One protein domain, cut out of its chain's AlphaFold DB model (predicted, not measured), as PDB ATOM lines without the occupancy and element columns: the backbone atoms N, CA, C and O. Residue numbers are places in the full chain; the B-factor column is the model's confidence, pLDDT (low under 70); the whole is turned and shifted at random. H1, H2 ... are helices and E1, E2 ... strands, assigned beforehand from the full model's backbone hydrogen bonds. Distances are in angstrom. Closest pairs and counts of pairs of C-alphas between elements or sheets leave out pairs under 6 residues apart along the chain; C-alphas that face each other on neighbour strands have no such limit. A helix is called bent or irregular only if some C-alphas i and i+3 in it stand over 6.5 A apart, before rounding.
ATOM      1  N   ALA A   7     106.855  97.479  67.399       77.75
ATOM      2  CA  ALA A   7     105.592  97.066  66.793       77.75
ATOM      3  C   ALA A   7     104.556  96.673  67.860       77.75
ATOM      4  O   ALA A   7     103.380  97.036  67.766       77.75
ATOM      5  N   GLU A   8     104.993  95.992  68.919       76.00
ATOM      6  CA  GLU A   8     104.137  95.641  70.054       76.00
ATOM      7  C   GLU A   8     103.774  96.870  70.900       76.00
ATOM      8  O   GLU A   8     102.659  96.988  71.411       76.00
ATOM      9  N   ALA A   9     104.693  97.825  71.033       78.00
ATOM     10  CA  ALA A   9     104.400  99.111  71.651       78.00
ATOM     11  C   ALA A   9     103.392  99.928  70.816       78.00
ATOM     12  O   ALA A   9     102.486 100.551  71.377       78.00
ATOM     13  N   ALA A  10     103.496  99.892  69.482       81.62
ATOM     14  CA  ALA A  10     102.587 100.606  68.584       81.62
ATOM     15  C   ALA A  10     101.150 100.077  68.657       81.62
ATOM     16  O   ALA A  10     100.204 100.867  68.635       81.62
ATOM     17  N   SER A  11     100.974  98.761  68.808       78.56
ATOM     18  CA  SER A  11      99.646  98.143  68.914       78.56
ATOM     19  C   SER A  11      98.859  98.632  70.140       78.56
ATOM     20  O   SER A  11      97.648  98.832  70.052       78.56
ATOM     21  N   ARG A  12      99.550  98.930  71.251       79.56
ATOM     22  CA  ARG A  12      98.961  99.499  72.479       79.56
ATOM     23  C   ARG A  12      98.551 100.966  72.333       79.56
ATOM     24  O   ARG A  12      97.600 101.398  72.980       79.56
ATOM     25  N   LEU A  13      99.244 101.728  71.485       73.50
ATOM     26  CA  LEU A  13      98.948 103.141  71.214       73.50
ATOM     27  C   LEU A  13      97.895 103.339  70.104       73.50
ATOM     28  O   LEU A  13      97.377 104.446  69.944       73.50
ATOM     29  N   GLY A  14      97.532 102.284  69.366       77.38
ATOM     30  CA  GLY A  14      96.471 102.274  68.351       77.38
ATOM     31  C   GLY A  14      96.962 102.418  66.902       77.38
ATOM     32  O   GLY A  14      98.137 102.665  66.635       77.38
ATOM     33  N   THR A  15      96.032 102.287  65.950       69.19
ATOM     34  CA  THR A  15      96.277 102.072  64.503       69.19
ATOM     35  C   THR A  15      96.930 103.227  63.735       69.19
ATOM     36  O   THR A  15      97.225 103.068  62.557       69.19
ATOM     37  N   ASN A  16      97.183 104.370  64.379       78.62
ATOM     38  CA  ASN A  16      97.768 105.566  63.757       78.62
ATOM     39  C   ASN A  16      99.119 105.965  64.384       78.62
ATOM     40  O   ASN A  16      99.521 107.127  64.332       78.62
ATOM     41  N   THR A  17      99.795 105.010  65.025       85.69
ATOM     42  CA  THR A  17     101.110 105.215  65.640       85.69
ATOM     43  C   THR A  17     102.221 105.163  64.591       85.69
ATOM     44  O   THR A  17     102.346 104.178  63.868       85.69
ATOM     45  N   THR A  18     103.057 106.198  64.527       87.12
ATOM     46  CA  THR A  18     104.262 106.215  63.687       87.12
ATOM     47  C   THR A  18     105.448 105.646  64.458       87.12
ATOM     48  O   THR A  18     105.704 106.068  65.584       87.12
ATOM     49  N   ILE A  19     106.200 104.727  63.851       86.44
ATOM     50  CA  ILE A  19     107.469 104.236  64.401       86.44
ATOM     51  C   ILE A  19     108.618 104.888  63.630       86.44
ATOM     52  O   ILE A  19     108.751 104.696  62.424       86.44
ATOM     53  N   LEU A  20     109.456 105.639  64.336       84.56
ATOM     54  CA  LEU A  20     110.690 106.218  63.813       84.56
ATOM     55  C   LEU A  20     111.861 105.324  64.228       84.56
ATOM     56  O   LEU A  20     112.263 105.343  65.388       84.56
ATOM     57  N   ALA A  21     112.373 104.516  63.298       76.44
ATOM     58  CA  ALA A  21     113.442 103.538  63.554       76.44
ATOM     59  C   ALA A  21     114.822 103.941  63.006       76.44
ATOM     60  O   ALA A  21     115.808 103.235  63.215       76.44
ATOM     61  N   SER A  22     114.907 105.073  62.305       71.75
ATOM     62  CA  SER A  22     116.137 105.606  61.719       71.75
ATOM     63  C   SER A  22     116.039 107.120  61.542       71.75
ATOM     64  O   SER A  22     114.932 107.656  61.492       71.75
ATOM     65  N   GLY A  23     117.182 107.791  61.378       71.50
ATOM     66  CA  GLY A  23     117.241 109.229  61.103       71.50
ATOM     67  C   GLY A  23     117.468 110.101  62.339       71.50
ATOM     68  O   GLY A  23     117.797 109.599  63.415       71.50
ATOM     69  N   HIS A  24     117.327 111.418  62.170       71.94
ATOM     70  CA  HIS A  24     117.403 112.397  63.260       71.94
ATOM     71  C   HIS A  24     115.995 112.786  63.705       71.94
ATOM     72  O   HIS A  24     115.132 112.954  62.848       71.94
ATOM     73  N   ALA A  25     115.758 112.950  65.006       80.12
ATOM     74  CA  ALA A  25     114.469 113.393  65.526       80.12
ATOM     75  C   ALA A  25     114.645 114.386  66.683       80.12
ATOM     76  O   ALA A  25     115.285 114.063  67.682       80.12
ATOM     77  N   ASP A  26     114.022 115.555  66.559       79.81
ATOM     78  CA  ASP A  26     114.015 116.617  67.565       79.81
ATOM     79  C   ASP A  26     112.620 116.811  68.150       79.81
ATOM     80  O   ASP A  26     111.620 116.769  67.430       79.81
ATOM     81  N   ILE A  27     112.544 117.112  69.447       83.25
ATOM     82  CA  ILE A  27     111.326 117.673  70.036       83.25
ATOM     83  C   ILE A  27     111.349 119.180  69.783       83.25
ATOM     84  O   ILE A  27     112.232 119.885  70.268       83.25
ATOM     85  N   ALA A  28     110.370 119.674  69.033       82.31
ATOM     86  CA  ALA A  28     110.241 121.081  68.682       82.31
ATOM     87  C   ALA A  28     108.908 121.650  69.178       82.31
ATOM     88  O   ALA A  28     107.927 120.926  69.349       82.31
ATOM     89  N   VAL A  29     108.854 122.966  69.374       85.62
ATOM     90  CA  VAL A  29     107.600 123.691  69.613       85.62
ATOM     91  C   VAL A  29     107.126 124.275  68.288       85.62
ATOM     92  O   VAL A  29     107.861 125.006  67.623       85.62
ATOM     93  N   GLN A  30     105.887 123.983  67.903       81.12
ATOM     94  CA  GLN A  30     105.261 124.608  66.747       81.12
ATOM     95  C   GLN A  30     104.876 126.051  67.104       81.12
ATOM     96  O   GLN A  30     103.959 126.284  67.889       81.12
ATOM     97  N   ALA A  31     105.581 127.026  66.522       78.31
ATOM     98  CA  ALA A  31     105.533 128.433  66.933       78.31
ATOM     99  C   ALA A  31     104.124 129.060  66.951       78.31
ATOM    100  O   ALA A  31     103.850 129.924  67.776       78.31
ATOM    101  N   TYR A  32     103.224 128.614  66.069       78.00
ATOM    102  CA  TYR A  32     101.873 129.175  65.946       78.00
ATOM    103  C   TYR A  32     100.849 128.572  66.908       78.00
ATOM    104  O   TYR A  32      99.878 129.232  67.259       78.00
ATOM    105  N   THR A  33     101.037 127.317  67.319       85.44
ATOM    106  CA  THR A  33     100.072 126.594  68.164       85.44
ATOM    107  C   THR A  33     100.588 126.373  69.581       85.44
ATOM    108  O   THR A  33      99.825 125.963  70.450       85.44
ATOM    109  N   GLY A  34     101.885 126.596  69.819       84.56
ATOM    110  CA  GLY A  34     102.558 126.264  71.076       84.56
ATOM    111  C   GLY A  34     102.644 124.759  71.340       84.56
ATOM    112  O   GLY A  34     103.080 124.347  72.414       84.56
ATOM    113  N   ARG A  35     102.224 123.918  70.385       85.00
ATOM    114  CA  ARG A  35     102.183 122.469  70.557       85.00
ATOM    115  C   ARG A  35     103.578 121.877  70.390       85.00
ATOM    116  O   ARG A  35     104.288 122.215  69.445       85.00
ATOM    117  N   LEU A  36     103.944 120.960  71.280       85.62
ATOM    118  CA  LEU A  36     105.130 120.130  71.094       85.62
ATOM    119  C   LEU A  36     104.886 119.146  69.942       85.62
ATOM    120  O   LEU A  36     103.819 118.537  69.855       85.62
ATOM    121  N   VAL A  37     105.876 118.989  69.070       88.88
ATOM    122  CA  VAL A  37     105.892 118.039  67.949       88.88
ATOM    123  C   VAL A  37     107.248 117.338  67.880       88.88
ATOM    124  O   VAL A  37     108.240 117.847  68.401       88.88
ATOM    125  N   ILE A  38     107.303 116.182  67.221       87.81
ATOM    126  CA  ILE A  38     108.566 115.538  66.843       87.81
ATOM    127  C   ILE A  38     108.862 115.905  65.392       87.81
ATOM    128  O   ILE A  38     108.058 115.609  64.513       87.81
ATOM    129  N   ARG A  39     110.004 116.541  65.129       83.94
ATOM    130  CA  ARG A  39     110.516 116.775  63.772       83.94
ATOM    131  C   ARG A  39     111.540 115.706  63.459       83.94
ATOM    132  O   ARG A  39     112.575 115.676  64.110       83.94
ATOM    133  N   ALA A  40     111.253 114.851  62.487       84.31
ATOM    134  CA  ALA A  40     112.142 113.763  62.109       84.31
ATOM    135  C   ALA A  40     112.596 113.888  60.655       84.31
ATOM    136  O   ALA A  40     111.790 114.228  59.793       84.31
ATOM    137  N   ASP A  41     113.867 113.600  60.385       79.31
ATOM    138  CA  ASP A  41     114.397 113.406  59.035       79.31
ATOM    139  C   ASP A  41     114.595 111.914  58.788       79.31
ATOM    140  O   ASP A  41     115.505 111.293  59.339       79.31
ATOM    141  N   SER A  42     113.731 111.343  57.953       62.31
ATOM    142  CA  SER A  42     113.874 109.980  57.457       62.31
ATOM    143  C   SER A  42     113.897 110.017  55.933       62.31
ATOM    144  O   SER A  42     112.856 110.147  55.292       62.31
ATOM    145  N   GLY A  43     115.090 109.896  55.345       57.31
ATOM    146  CA  GLY A  43     115.269 109.858  53.891       57.31
ATOM    147  C   GLY A  43     115.396 111.228  53.211       57.31
ATOM    148  O   GLY A  43     115.066 111.340  52.033       57.31
ATOM    149  N   GLY A  44     115.867 112.261  53.922       58.56
ATOM    150  CA  GLY A  44     116.173 113.585  53.365       58.56
ATOM    151  C   GLY A  44     114.986 114.551  53.342       58.56
ATOM    152  O   GLY A  44     115.057 115.607  52.709       58.56
ATOM    153  N   LYS A  45     113.882 114.204  54.011       69.94
ATOM    154  CA  LYS A  45     112.695 115.051  54.149       69.94
ATOM    155  C   LYS A  45     112.295 115.122  55.615       69.94
ATOM    156  O   LYS A  45     112.007 114.105  56.238       69.94
ATOM    157  N   VAL A  46     112.217 116.346  56.129       78.88
ATOM    158  CA  VAL A  46     111.783 116.609  57.503       78.88
ATOM    159  C   VAL A  46     110.257 116.554  57.583       78.88
ATOM    160  O   VAL A  46     109.571 117.318  56.898       78.88
ATOM    161  N   THR A  47     109.724 115.683  58.437       85.94
ATOM    162  CA  THR A  47     108.289 115.543  58.718       85.94
ATOM    163  C   THR A  47     107.977 115.812  60.189       85.94
ATOM    164  O   THR A  47     108.780 115.530  61.076       85.94
ATOM    165  N   GLU A  48     106.804 116.396  60.449       88.69
ATOM    166  CA  GLU A  48     106.291 116.628  61.803       88.69
ATOM    167  C   GLU A  48     105.362 115.486  62.224       88.69
ATOM    168  O   GLU A  48     104.461 115.096  61.480       88.69
ATOM    169  N   HIS A  49     105.563 114.982  63.440       87.56
ATOM    170  CA  HIS A  49     104.780 113.908  64.038       87.56
ATOM    171  C   HIS A  49     104.245 114.314  65.416       87.56
ATOM    172  O   HIS A  49     104.850 115.105  66.145       87.56
ATOM    173  N   ASP A  50     103.087 113.766  65.779       85.56
ATOM    174  CA  ASP A  50     102.448 114.000  67.074       85.56
ATOM    175  C   ASP A  50     103.145 113.186  68.179       85.56
ATOM    176  O   ASP A  50     103.330 111.975  68.019       85.56
ATOM    177  N   LEU A  51     103.506 113.811  69.309       83.12
ATOM    178  CA  LEU A  51     104.190 113.117  70.412       83.12
ATOM    179  C   LEU A  51     103.377 111.941  70.958       83.12
ATOM    180  O   LEU A  51     103.955 110.917  71.313       83.12
ATOM    181  N   ALA A  52     102.051 112.065  71.028       83.19
ATOM    182  CA  ALA A  52     101.197 111.035  71.610       83.19
ATOM    183  C   ALA A  52     101.030 109.814  70.691       83.19
ATOM    184  O   ALA A  52     100.529 108.777  71.123       83.19
ATOM    185  N   ARG A  53     101.422 109.936  69.416       85.38
ATOM    186  CA  ARG A  53     101.261 108.907  68.380       85.38
ATOM    187  C   ARG A  53     102.578 108.546  67.707       85.38
ATOM    188  O   ARG A  53     102.567 108.035  66.591       85.38
ATOM    189  N   THR A  54     103.705 108.796  68.362       86.81
ATOM    190  CA  THR A  54     105.020 108.502  67.793       86.81
ATOM    191  C   THR A  54     105.854 107.690  68.764       86.81
ATOM    192  O   THR A  54     106.033 108.065  69.919       86.81
ATOM    193  N   ILE A  55     106.399 106.586  68.269       84.38
ATOM    194  CA  ILE A  55     107.399 105.782  68.957       84.38
ATOM    195  C   ILE A  55     108.741 106.060  68.296       84.38
ATOM    196  O   ILE A  55     108.925 105.791  67.111       84.38
ATOM    197  N   ILE A  56     109.694 106.561  69.078       79.31
ATOM    198  CA  ILE A  56     111.100 106.577  68.679       79.31
ATOM    199  C   ILE A  56     111.673 105.207  69.042       79.31
ATOM    200  O   ILE A  56     111.857 104.894  70.220       79.31
ATOM    201  N   ALA A  57     111.905 104.375  68.029       78.06
ATOM    202  CA  ALA A  57     112.525 103.074  68.201       78.06
ATOM    203  C   ALA A  57     114.034 103.271  68.352       78.06
ATOM    204  O   ALA A  57     114.760 103.524  67.394       78.06
ATOM    205  N   VAL A  58     114.498 103.171  69.592       69.19
ATOM    206  CA  VAL A  58     115.919 103.237  69.917       69.19
ATOM    207  C   VAL A  58     116.466 101.811  69.966       69.19
ATOM    208  O   VAL A  58     115.993 101.019  70.787       69.19
ATOM    209  N   PRO A  59     117.483 101.469  69.155       61.53
ATOM    210  CA  PRO A  59     118.175 100.199  69.288       61.53
ATOM    211  C   PRO A  59     118.704 100.029  70.714       61.53
ATOM    212  O   PRO A  59     119.352 100.913  71.274       61.53
ATOM    213  N   SER A  60     118.513  98.851  71.297       57.28
ATOM    214  CA  SER A  60     119.016  98.501  72.632       57.28
ATOM    215  C   SER A  60     120.551  98.516  72.733       57.28
ATOM    216  O   SER A  60     121.082  98.338  73.829       57.28
ATOM    217  N   ARG A  61     121.266  98.787  71.632       52.75
ATOM    218  CA  ARG A  61     122.729  98.918  71.526       52.75
ATOM    219  C   ARG A  61     123.312 100.088  72.334       52.75
ATOM    220  O   ARG A  61     124.488 100.053  72.664       52.75
ATOM    221  N   THR A  62     122.516 101.103  72.688       51.38
ATOM    222  CA  THR A  62     123.040 102.406  73.164       51.38
ATOM    223  C   THR A  62     122.323 102.997  74.376       51.38
ATOM    224  O   THR A  62     122.326 104.206  74.564       51.38
ATOM    225  N   LEU A  63     121.720 102.184  75.246       58.72
ATOM    226  CA  LEU A  63     121.235 102.719  76.525       58.72
ATOM    227  C   LEU A  63     122.406 102.773  77.514       58.72
ATOM    228  O   LEU A  63     122.785 101.750  78.076       58.72
ATOM    229  N   GLN A  64     123.002 103.934  77.750       60.12
ATOM    230  CA  GLN A  64     123.836 104.123  78.937       60.12
ATOM    231  C   GLN A  64     122.954 104.757  80.009       60.12
ATOM    232  O   GLN A  64     122.432 105.843  79.800       60.12
ATOM    233  N   GLU A  65     122.715 104.085  81.137       63.97
ATOM    234  CA  GLU A  65     121.924 104.709  82.205       63.97
ATOM    235  C   GLU A  65     122.712 105.888  82.784       63.97
ATOM    236  O   GLU A  65     123.881 105.754  83.150       63.97
ATOM    237  N   VAL A  66     122.075 107.053  82.843       63.62
ATOM    238  CA  VAL A  66     122.633 108.216  83.521       63.62
ATOM    239  C   VAL A  66     122.653 107.907  85.022       63.62
ATOM    240  O   VAL A  66     121.612 107.510  85.566       63.62
ATOM    241  N   PRO A  67     123.805 108.063  85.705       63.19
ATOM    242  CA  PRO A  67     123.922 107.761  87.125       63.19
ATOM    243  C   PRO A  67     122.818 108.422  87.953       63.19
ATOM    244  O   PRO A  67     122.491 109.591  87.770       63.19
ATOM    245  N   ALA A  68     122.259 107.663  88.895       59.91
ATOM    246  CA  ALA A  68     121.119 108.087  89.705       59.91
ATOM    247  C   ALA A  68     121.428 109.213  90.714       59.91
ATOM    248  O   ALA A  68     120.504 109.730  91.335       59.91
ATOM    249  N   GLY A  69     122.704 109.565  90.908       60.12
ATOM    250  CA  GLY A  69     123.164 110.502  91.934       60.12
ATOM    251  C   GLY A  69     124.051 111.623  91.391       60.12
ATOM    252  O   GLY A  69     124.516 111.589  90.252       60.12
ATOM    253  N   GLY A  70     124.298 112.626  92.236       69.81
ATOM    254  CA  GLY A  70     125.145 113.775  91.914       69.81
ATOM    255  C   GLY A  70     124.474 114.775  90.967       69.81
ATOM    256  O   GLY A  70     123.272 115.024  91.053       69.81
ATOM    257  N   GLN A  71     125.260 115.343  90.052       69.25
ATOM    258  CA  GLN A  71     124.857 116.431  89.151       69.25
ATOM    259  C   GLN A  71     123.726 116.094  88.164       69.25
ATOM    260  O   GLN A  71     123.218 116.995  87.514       69.25
ATOM    261  N   TYR A  72     123.309 114.828  88.054       62.75
ATOM    262  CA  TYR A  72     122.298 114.365  87.095       62.75
ATOM    263  C   TYR A  72     120.919 114.084  87.709       62.75
ATOM    264  O   TYR A  72     120.003 113.667  87.001       62.75
ATOM    265  N   GLY A  73     120.741 114.323  89.015       63.47
ATOM    266  CA  GLY A  73     119.476 114.050  89.710       63.47
ATOM    267  C   GLY A  73     118.269 114.791  89.120       63.47
ATOM    268  O   GLY A  73     117.158 114.271  89.153       63.47
ATOM    269  N   PHE A  74     118.496 115.955  88.504       69.69
ATOM    270  CA  PHE A  74     117.458 116.775  87.870       69.69
ATOM    271  C   PHE A  74     116.799 116.120  86.646       69.69
ATOM    272  O   PHE A  74     115.696 116.504  86.272       69.69
ATOM    273  N   LEU A  75     117.452 115.135  86.016       60.50
ATOM    274  CA  LEU A  75     116.916 114.447  84.838       60.50
ATOM    275  C   LEU A  75     115.837 113.417  85.201       60.50
ATOM    276  O   LEU A  75     115.095 112.961  84.330       60.50
ATOM    277  N   ARG A  76     115.746 113.017  86.474       63.41
ATOM    278  CA  ARG A  76     114.777 112.021  86.934       63.41
ATOM    279  C   ARG A  76     113.466 112.714  87.304       63.41
ATOM    280  O   ARG A  76     113.381 113.395  88.321       63.41
ATOM    281  N   GLY A  77     112.435 112.521  86.483       56.91
ATOM    282  CA  GLY A  77     111.076 112.954  86.808       56.91
ATOM    283  C   GLY A  77     110.533 112.247  88.058       56.91
ATOM    284  O   GLY A  77     110.877 111.100  88.337       56.91
ATOM    285  N   SER A  78     109.660 112.919  88.807       52.25
ATOM    286  CA  SER A  78     109.043 112.418  90.046       52.25
ATOM    287  C   SER A  78     107.886 111.425  89.829       52.25
ATOM    288  O   SER A  78     107.216 111.036  90.789       52.25
ATOM    289  N   SER A  79     107.613 111.009  88.586       50.06
ATOM    290  CA  SER A  79     106.466 110.159  88.262       50.06
ATOM    291  C   SER A  79     106.746 108.681  88.563       50.06
ATOM    292  O   SER A  79     107.696 108.085  88.066       50.06
ATOM    293  N   ARG A  80     105.877 108.061  89.373       48.28
ATOM    294  CA  ARG A  80     105.972 106.645  89.792       48.28
ATOM    295  C   ARG A  80     105.874 105.634  88.642       48.28
ATOM    296  O   ARG A  80     106.270 104.487  88.817       48.28
ATOM    297  N   GLU A  81     105.342 106.043  87.494       47.62
ATOM    298  CA  GLU A  81     105.089 105.168  86.338       47.62
ATOM    299  C   GLU A  81     106.360 104.804  85.563       47.62
ATOM    300  O   GLU A  81     106.394 103.810  84.844       47.62
ATOM    301  N   HIS A  82     107.436 105.565  85.753       49.28
ATOM    302  CA  HIS A  82     108.719 105.339  85.108       49.28
ATOM    303  C   HIS A  82     109.725 105.222  86.245       49.28
ATOM    304  O   HIS A  82     109.780 106.104  87.090       49.28
ATOM    305  N   ARG A  83     110.506 104.138  86.332       54.44
ATOM    306  CA  ARG A  83     111.427 103.842  87.459       54.44
ATOM    307  C   ARG A  83     112.591 104.849  87.639       54.44
ATOM    308  O   ARG A  83     113.672 104.472  88.078       54.44
ATOM    309  N   GLY A  84     112.418 106.113  87.256       54.97
ATOM    310  CA  GLY A  84     113.416 107.169  87.319       54.97
ATOM    311  C   GLY A  84     114.632 106.900  86.440       54.97
ATOM    312  O   GLY A  84     115.631 107.582  86.586       54.97
ATOM    313  N   GLN A  85     114.606 105.898  85.562       62.44
ATOM    314  CA  GLN A  85     115.773 105.531  84.770       62.44
ATOM    315  C   GLN A  85     115.852 106.445  83.551       62.44
ATOM    316  O   GLN A  85     114.984 106.416  82.681       62.44
ATOM    317  N   VAL A  86     116.888 107.275  83.522       63.88
ATOM    318  CA  VAL A  86     117.220 108.141  82.391       63.88
ATOM    319  C   VAL A  86     118.347 107.464  81.641       63.88
ATOM    320  O   VAL A  86     119.333 107.059  82.254       63.88
ATOM    321  N   TYR A  87     118.210 107.341  80.329       65.88
ATOM    322  CA  TYR A  87     119.234 106.747  79.485       65.88
ATOM    323  C   TYR A  87     119.823 107.825  78.585       65.88
ATOM    324  O   TYR A  87     119.093 108.540  77.903       65.88
ATOM    325  N   LEU A  88     121.146 107.933  78.592       61.41
ATOM    326  CA  LEU A  88     121.886 108.609  77.549       61.41
ATOM    327  C   LEU A  88     121.830 107.705  76.324       61.41
ATOM    328  O   LEU A  88     122.387 106.604  76.321       61.41
ATOM    329  N   LEU A  89     121.117 108.175  75.310       56.06
ATOM    330  CA  LEU A  89     121.231 107.633  73.972       56.06
ATOM    331  C   LEU A  89     122.566 108.121  73.431       56.06
ATOM    332  O   LEU A  89     122.832 109.323  73.475       56.06
ATOM    333  N   ALA A  90     123.405 107.218  72.931       49.59
ATOM    334  CA  ALA A  90     124.502 107.665  72.089       49.59
ATOM    335  C   ALA A  90     123.859 108.361  70.884       49.59
ATOM    336  O   ALA A  90     123.301 107.703  70.004       49.59
TER     337      ALA A  90
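AT A GLANCE: This is residues 7 to 90 of the 273 residues of the protein "Tromp-1" of Rothia dentocariosa (UniProt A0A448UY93). The model has two lobes joined by a thin stretch of chain, residues 57 to 62. The larger lobe is a three-stranded antiparallel sheet, order E2, E3, E4, with the short parallel pair E1 and E5 loosely over one face of it and H1 beyond that pair; the smaller lobe holds the short pair of neighbour strands E6 and E7, with H2 and a long loop from which residues 78 to 83 stick out. The printed part has 84 residues, with two named helices and seven named strands in the order H1 E1 E2 E3 E4 E5 E6 H2 E7, and its class is mixed, helices and strands. E2, E3 and E4 form a meander, each strand the antiparallel neighbour of the one before. The whole is loose, with a radius of gyration of the C-alphas of 14.8 A and spans of 39 by 32 by 26 A.

IN THESE COORDINATES: E2, residues 24 to 29, is 16.2 A long and begins at C-alpha 24, (117.403, 112.397, 63.260). E3, residues 36 to 41, is 16.6 A long, and E4, residues 46 to 50, is 13.6 A. E1 is residues 18 to 20 and E5 residues 54 to 56, each 6.4 A. H1, residues 7 to 13, is 10.0 A long and begins at C-alpha 7, (105.592, 97.066, 66.793). E6 is residues 63 to 65, 6.1 A, and H2 residues 70 to 75, 10.9 A. E7, residues 87 to 89, is 5.9 A long and ends at C-alpha 89, (121.231, 107.633, 73.972). H2 is irregular: C-alphas 71 and 74 are 7.5 A apart.

HOW THE PARTS SIT: E2 and E3 form a hairpin, antiparallel at 154 degrees, with N 26 and O 39 2.8 A apart, within hydrogen-bond range. E3 and E4 form another, at 145 degrees, with N 38 and O 49 at 2.9 A. E1 and E5 are parallel at 19 degrees, with N 20 and O 55 at 2.8 A. The closest C-alphas of E1 and E4, those of Thr 18 and His 49, are 7.7 A apart. The closest C-alphas of H1 and E5, those of Ala 10 and Ile 55, are 7.1 A apart. E6 and E7 are neighbour strands with an angle of 142 degrees between their N-to-C directions, and N 88 and O 64 are 2.7 A apart, within hydrogen-bond range. H2 is apart from E5, among others. In H1, 2 of 3 O i to N i+4 pairs are within hydrogen-bond range; in H2, 0 of 2, beside 2 of 3 O i to N i+3 pairs.

THE WHOLE: The two C-alphas farthest apart, those of Thr 15 and Gly 70, are 41.5 A apart. The printed part has no cut. The link from H2 to E7, 11 residues, is long. The mean pLDDT of the printed part is 71.8; residue 15, residues 42 to 45 and residues 58 to 90 are under 70.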